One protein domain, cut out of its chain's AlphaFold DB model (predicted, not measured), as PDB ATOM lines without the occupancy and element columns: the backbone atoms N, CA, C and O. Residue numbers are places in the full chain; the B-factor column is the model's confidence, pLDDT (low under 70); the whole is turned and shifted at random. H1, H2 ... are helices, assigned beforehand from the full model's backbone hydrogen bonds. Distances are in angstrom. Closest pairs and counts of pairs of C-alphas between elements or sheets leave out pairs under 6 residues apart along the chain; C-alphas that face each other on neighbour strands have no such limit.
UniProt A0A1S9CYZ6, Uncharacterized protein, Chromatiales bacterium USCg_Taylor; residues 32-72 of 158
ATOM      1  N   PHE A  32     -30.058   6.317 -41.205       92.06
ATOM      2  CA  PHE A  32     -30.529   5.380 -40.191       92.06
ATOM      3  C   PHE A  32     -31.462   4.304 -40.761       92.06
ATOM      4  O   PHE A  32     -31.329   3.139 -40.402       92.06
ATOM      5  N   ASP A  33     -32.373   4.662 -41.672       92.12
ATOM      6  CA  ASP A  33     -33.279   3.709 -42.324       92.12
ATOM      7  C   ASP A  33     -32.539   2.630 -43.133       92.12
ATOM      8  O   ASP A  33     -33.004   1.490 -43.199       92.12
ATOM      9  N   ASP A  34     -31.396   2.976 -43.730       90.25
ATOM     10  CA  ASP A  34     -30.561   2.042 -44.487       90.25
ATOM     11  C   ASP A  34     -29.745   1.164 -43.522       90.25
ATOM     12  O   ASP A  34     -29.752  -0.058 -43.656       90.25
ATOM     13  N   MET A  35     -29.155   1.750 -42.473       90.81
ATOM     14  CA  MET A  35     -28.465   1.016 -41.400       90.81
ATOM     15  C   MET A  35     -29.390   0.028 -40.680       90.81
ATOM     16  O   MET A  35     -28.995  -1.095 -40.387       90.81
ATOM     17  N   ALA A  36     -30.638   0.412 -40.414       86.75
ATOM     18  CA  ALA A  36     -31.609  -0.450 -39.748       86.75
ATOM     19  C   ALA A  36     -31.976  -1.687 -40.587       86.75
ATOM     20  O   ALA A  36     -32.347  -2.716 -40.026       86.75
ATOM     21  N   LYS A  37     -31.880  -1.595 -41.920       87.94
ATOM     22  CA  LYS A  37     -32.139  -2.708 -42.848       87.94
ATOM     23  C   LYS A  37     -30.882  -3.513 -43.173       87.94
ATOM     24  O   LYS A  37     -30.980  -4.714 -43.407       87.94
ATOM     25  N   HIS A  38     -29.724  -2.858 -43.196       89.56
ATOM     26  CA  HIS A  38     -28.461  -3.403 -43.692       89.56
ATOM     27  C   HIS A  38     -27.310  -3.114 -42.719       89.56
ATOM     28  O   HIS A  38     -26.273  -2.580 -43.108       89.56
ATOM     29  N   LEU A  39     -27.507  -3.462 -41.443       88.75
ATOM     30  CA  LEU A  39     -26.581  -3.129 -40.357       88.75
ATOM     31  C   LEU A  39     -25.152  -3.616 -40.627       88.75
ATOM     32  O   LEU A  39     -24.216  -2.841 -40.469       88.75
ATOM     33  N   ASP A  40     -25.001  -4.869 -41.061       89.56
ATOM     34  CA  ASP A  40     -23.690  -5.474 -41.317       89.56
ATOM     35  C   ASP A  40     -22.922  -4.732 -42.413       89.56
ATOM     36  O   ASP A  40     -21.778  -4.340 -42.204       89.56
ATOM     37  N   ALA A  41     -23.582  -4.439 -43.536       91.19
ATOM     38  CA  ALA A  41     -22.965  -3.715 -44.645       91.19
ATOM     39  C   ALA A  41     -22.543  -2.293 -44.241       91.19
ATOM     40  O   ALA A  41     -21.408  -1.890 -44.483       91.19
ATOM     41  N   VAL A  42     -23.430  -1.551 -43.564       92.88
ATOM     42  CA  VAL A  42     -23.133  -0.183 -43.105       92.88
ATOM     43  C   VAL A  42     -22.011  -0.174 -42.067       92.88
ATOM     44  O   VAL A  42     -21.182   0.737 -42.058       92.88
ATOM     45  N   PHE A  43     -21.960  -1.176 -41.191       92.19
ATOM     46  CA  PHE A  43     -20.890  -1.300 -40.212       92.19
ATOM     47  C   PHE A  43     -19.545  -1.590 -40.878       92.19
ATOM     48  O   PHE A  43     -18.571  -0.904 -40.586       92.19
ATOM     49  N   GLU A  44     -19.491  -2.535 -41.816       93.25
ATOM     50  CA  GLU A  44     -18.280  -2.796 -42.594       93.25
ATOM     51  C   GLU A  44     -17.810  -1.560 -43.373       93.25
ATOM     52  O   GLU A  44     -16.617  -1.255 -43.376       93.25
ATOM     53  N   ASP A  45     -18.730  -0.817 -43.997       94.38
ATOM     54  CA  ASP A  45     -18.422   0.457 -44.656       94.38
ATOM     55  C   ASP A  45     -17.847   1.477 -43.667       94.38
ATOM     56  O   ASP A  45     -16.905   2.197 -43.994       94.38
ATOM     57  N   THR A  46     -18.373   1.506 -42.439       95.12
ATOM     58  CA  THR A  46     -17.883   2.386 -41.371       95.12
ATOM     59  C   THR A  46     -16.469   2.000 -40.946       95.12
ATOM     60  O   THR A  46     -15.621   2.873 -40.780       95.12
ATOM     61  N   LEU A  47     -16.177   0.702 -40.818       95.12
ATOM     62  CA  LEU A  47     -14.826   0.225 -40.518       95.12
ATOM     63  C   LEU A  47     -13.846   0.595 -41.635       95.12
ATOM     64  O   LEU A  47     -12.792   1.159 -41.347       95.12
ATOM     65  N   ARG A  48     -14.227   0.377 -42.902       95.38
ATOM     66  CA  ARG A  48     -13.424   0.782 -44.065       95.38
ATOM     67  C   ARG A  48     -13.138   2.282 -44.060       95.38
ATOM     68  O   ARG A  48     -11.996   2.679 -44.262       95.38
ATOM     69  N   PHE A  49     -14.152   3.101 -43.789       96.75
ATOM     70  CA  PHE A  49     -14.010   4.553 -43.688       96.75
ATOM     71  C   PHE A  49     -13.033   4.974 -42.577       96.75
ATOM     72  O   PHE A  49     -12.240   5.890 -42.771       96.75
ATOM     73  N   LEU A  50     -13.047   4.284 -41.433       96.00
ATOM     74  CA  LEU A  50     -12.138   4.542 -40.310       96.00
ATOM     75  C   LEU A  50     -10.733   3.935 -40.491       96.00
ATOM     76  O   LEU A  50      -9.879   4.131 -39.627       96.00
ATOM     77  N   GLY A  51     -10.482   3.189 -41.573       95.19
ATOM     78  CA  GLY A  51      -9.219   2.476 -41.787       95.19
ATOM     79  C   GLY A  51      -9.033   1.259 -40.872       95.19
ATOM     80  O   GLY A  51      -7.902   0.862 -40.596       95.19
ATOM     81  N   VAL A  52     -10.131   0.679 -40.382       95.38
ATOM     82  CA  VAL A  52     -10.150  -0.529 -39.547       95.38
ATOM     83  C   VAL A  52     -10.461  -1.750 -40.416       95.38
ATOM     84  O   VAL A  52     -11.218  -1.658 -41.381       95.38
ATOM     85  N   ASP A  53      -9.887  -2.903 -40.067       92.25
ATOM     86  CA  ASP A  53     -10.155  -4.171 -40.749       92.25
ATOM     87  C   ASP A  53     -11.659  -4.526 -40.681       92.25
ATOM     88  O   ASP A  53     -12.187  -4.732 -39.581       92.25
ATOM     89  N   PRO A  54     -12.369  -4.616 -41.825       89.44
ATOM     90  CA  PRO A  54     -13.801  -4.903 -41.842       89.44
ATOM     91  C   PRO A  54     -14.142  -6.336 -41.406       89.44
ATOM     92  O   PRO A  54     -15.303  -6.618 -41.117       89.44
ATOM     93  N   THR A  55     -13.164  -7.245 -41.326       87.31
ATOM     94  CA  THR A  55     -13.388  -8.664 -40.993       87.31
ATOM     95  C   THR A  55     -13.659  -8.911 -39.509       87.31
ATOM     96  O   THR A  55     -14.153  -9.981 -39.156       87.31
ATOM     97  N   VAL A  56     -13.402  -7.920 -38.643       85.00
ATOM     98  CA  VAL A  56     -13.691  -7.992 -37.198       85.00
ATOM     99  C   VAL A  56     -15.179  -8.273 -36.945       85.00
ATOM    100  O   VAL A  56     -15.521  -8.976 -35.994       85.00
ATOM    101  N   GLY A  57     -16.056  -7.777 -37.828       78.50
ATOM    102  CA  GLY A  57     -17.501  -7.957 -37.735       78.50
ATOM    103  C   GLY A  57     -18.125  -7.279 -36.507       78.50
ATOM    104  O   GLY A  57     -17.452  -6.673 -35.674       78.50
ATOM    105  N   ILE A  58     -19.453  -7.348 -36.405       79.56
ATOM    106  CA  ILE A  58     -20.191  -6.860 -35.231       79.56
ATOM    107  C   ILE A  58     -20.269  -7.985 -34.202       79.56
ATOM    108  O   ILE A  58     -20.673  -9.099 -34.547       79.56
ATOM    109  N   ASP A  59     -19.977  -7.668 -32.939       78.50
ATOM    110  CA  ASP A  59     -20.180  -8.584 -31.814       78.50
ATOM    111  C   ASP A  59     -21.620  -9.154 -31.830       78.50
ATOM    112  O   ASP A  59     -22.596  -8.394 -31.747       78.50
ATOM    113  N   PRO A  60     -21.794 -10.486 -31.917       73.06
ATOM    114  CA  PRO A  60     -23.106 -11.126 -31.866       73.06
ATOM    115  C   PRO A  60     -23.931 -10.761 -30.619       73.06
ATOM    116  O   PRO A  60     -25.164 -10.726 -30.689       73.06
ATOM    117  N   ALA A  61     -23.290 -10.440 -29.490       69.50
ATOM    118  CA  ALA A  61     -23.968  -9.966 -28.284       69.50
ATOM    119  C   ALA A  61     -24.664  -8.608 -28.506       69.50
ATOM    120  O   ALA A  61     -25.757  -8.386 -27.991       69.50
ATOM    121  N   LEU A  62     -24.095  -7.733 -29.343       65.00
ATOM    122  CA  LEU A  62     -24.698  -6.448 -29.720       65.00
ATOM    123  C   LEU A  62     -25.821  -6.598 -30.757       65.00
ATOM    124  O   LEU A  62     -26.723  -5.767 -30.797       65.00
ATOM    125  N   LYS A  63     -25.798  -7.653 -31.588       65.81
ATOM    126  CA  LYS A  63     -26.896  -7.967 -32.527       65.81
ATOM    127  C   LYS A  63     -28.118  -8.575 -31.836       65.81
ATOM    128  O   LYS A  63     -29.245  -8.395 -32.295       65.81
ATOM    129  N   SER A  64     -27.877  -9.360 -30.788       53.41
ATOM    130  CA  SER A  64     -28.894 -10.157 -30.093       53.41
ATOM    131  C   SER A  64     -29.636  -9.398 -28.997       53.41
ATOM    132  O   SER A  64     -30.711  -9.842 -28.595       53.41
ATOM    133  N   ASP A  65     -29.129  -8.242 -28.564       47.41
ATOM    134  CA  ASP A  65     -29.941  -7.261 -27.854       47.41
ATOM    135  C   ASP A  65     -30.717  -6.467 -28.914       47.41
ATOM    136  O   ASP A  65     -30.129  -5.627 -29.602       47.41
ATOM    137  N   PRO A  66     -32.015  -6.744 -29.158       45.56
ATOM    138  CA  PRO A  66     -32.772  -5.932 -30.089       45.56
ATOM    139  C   PRO A  66     -32.690  -4.508 -29.554       45.56
ATOM    140  O   PRO A  66     -33.225  -4.246 -28.479       45.56
ATOM    141  N   CYS A  67     -32.011  -3.620 -30.293       42.91
ATOM    142  CA  CYS A  67     -31.852  -2.178 -30.078       42.91
ATOM    143  C   CYS A  67     -33.212  -1.454 -30.005       42.91
ATOM    144  O   CYS A  67     -33.559  -0.571 -30.777       42.91
ATOM    145  N   VAL A  68     -34.004  -1.851 -29.024       48.25
ATOM    146  CA  VAL A  68     -35.307  -1.384 -28.581       48.25
ATOM    147  C   VAL A  68     -35.105  -0.814 -27.168       48.25
ATOM    148  O   VAL A  68     -36.029  -0.707 -26.362       48.25
ATOM    149  N   VAL A  69     -33.872  -0.405 -26.850       49.97
ATOM    150  CA  VAL A  69     -33.510   0.270 -25.600       49.97
ATOM    151  C   VAL A  69     -34.278   1.595 -25.485       49.97
ATOM    152  O   VAL A  69     -34.763   1.938 -24.409       49.97
ATOM    153  N   ASN A  70     -34.538   2.255 -26.621       49.16
ATOM    154  CA  ASN A  70     -35.338   3.480 -26.728       49.16
ATOM    155  C   ASN A  70     -36.816   3.225 -27.067       49.16
ATOM    156  O   ASN A  70     -37.455   4.024 -27.756       49.16
ATOM    157  N   THR A  71     -37.405   2.127 -26.582       48.41
ATOM    158  CA  THR A  71     -38.871   2.062 -26.569       48.41
ATOM    159  C   THR A  71     -39.397   3.184 -25.693       48.41
ATOM    160  O   THR A  71     -39.001   3.321 -24.537       48.41
ATOM    161  N   THR A  72     -40.313   3.990 -26.231       55.31
ATOM    162  CA  THR A  72     -41.077   4.920 -25.402       55.31
ATOM    163  C   THR A  72     -41.813   4.086 -24.360       55.31
ATOM    164  O   THR A  72     -42.752   3.362 -24.681       55.31
TER     165      THR A  72
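Overview. This is residues 32 to 72 of the 158 residues of an uncharacterized protein of Chromatiales bacterium USCg_Taylor (UniProt A0A1S9CYZ6). The longest helix, H2, makes a corner with the shorter H1 before it, and after H2 the chain folds back in an open loop to a small third helix, H3, and then runs on as a tail. The whole is an open, loose C rather than a packed body, with H3 away from both other helices and the tail at residues 65 to 72 reaching one end of the long axis. The printed part has 41 residues, with three named helices in the order H1, H2, H3 and no named strand; its class is all helix. It is loose, with a radius of gyration of the C-alphas of 11.5 A, and elongated, spanning 36 by 22 by 14 A.

Along the chain. Find C-alpha 39 at (-26.581, -3.129, -40.357); from there H2, residues 39 to 49, runs 15.1 A to C-alpha 49 at (-14.010, 4.553, -43.688). Look just before it for H1, residues 32 to 37, which begins with C-alpha 32 at (-30.529, 5.380, -40.191) and is 8.7 A long. Then go on to residues 60 to 64 for H3, 6.1 A from first to last C-alpha, which ends at C-alpha 64 at (-28.894, -10.157, -30.093).

Arrangement. Begin again at H2 and look toward H1: the two touch only at the corner by their link, and only just, with 3 pairs of C-alphas within 8 A. Their closest C-alphas are those of Met 35 and Val 42, 5.7 A apart. Their lines stand at a steep tilt of 58 degrees, and they run opposite ways. Their centres are 11.9 A apart. H2 and H3 are apart, although they follow each other in the chain. H1 and H3 are apart too. Along the backbone, you will find each O i to N i+4 pair within hydrogen-bond range in H2 and H3, while in H1 it is 1 of 2.

Size, cuts and confidence. To see how far the printed part reaches, go from C-alpha 51 to C-alpha 72: those of Gly 51 and Thr 72 are the two farthest apart, at 35.9 A. The first and last printed C-alphas, of Phe 32 and Thr 72, are 18.2 A apart. The printed residues run from 32 to 72 without a cut. The link from H1 to H2 is tight, with 1 residue, and the link from H2 to H3 is short, with 10 residues. In the B-factor column the mean pLDDT of the printed part is 79.1; look at residues 61 to 72 for the low confidence, where the model is under 70.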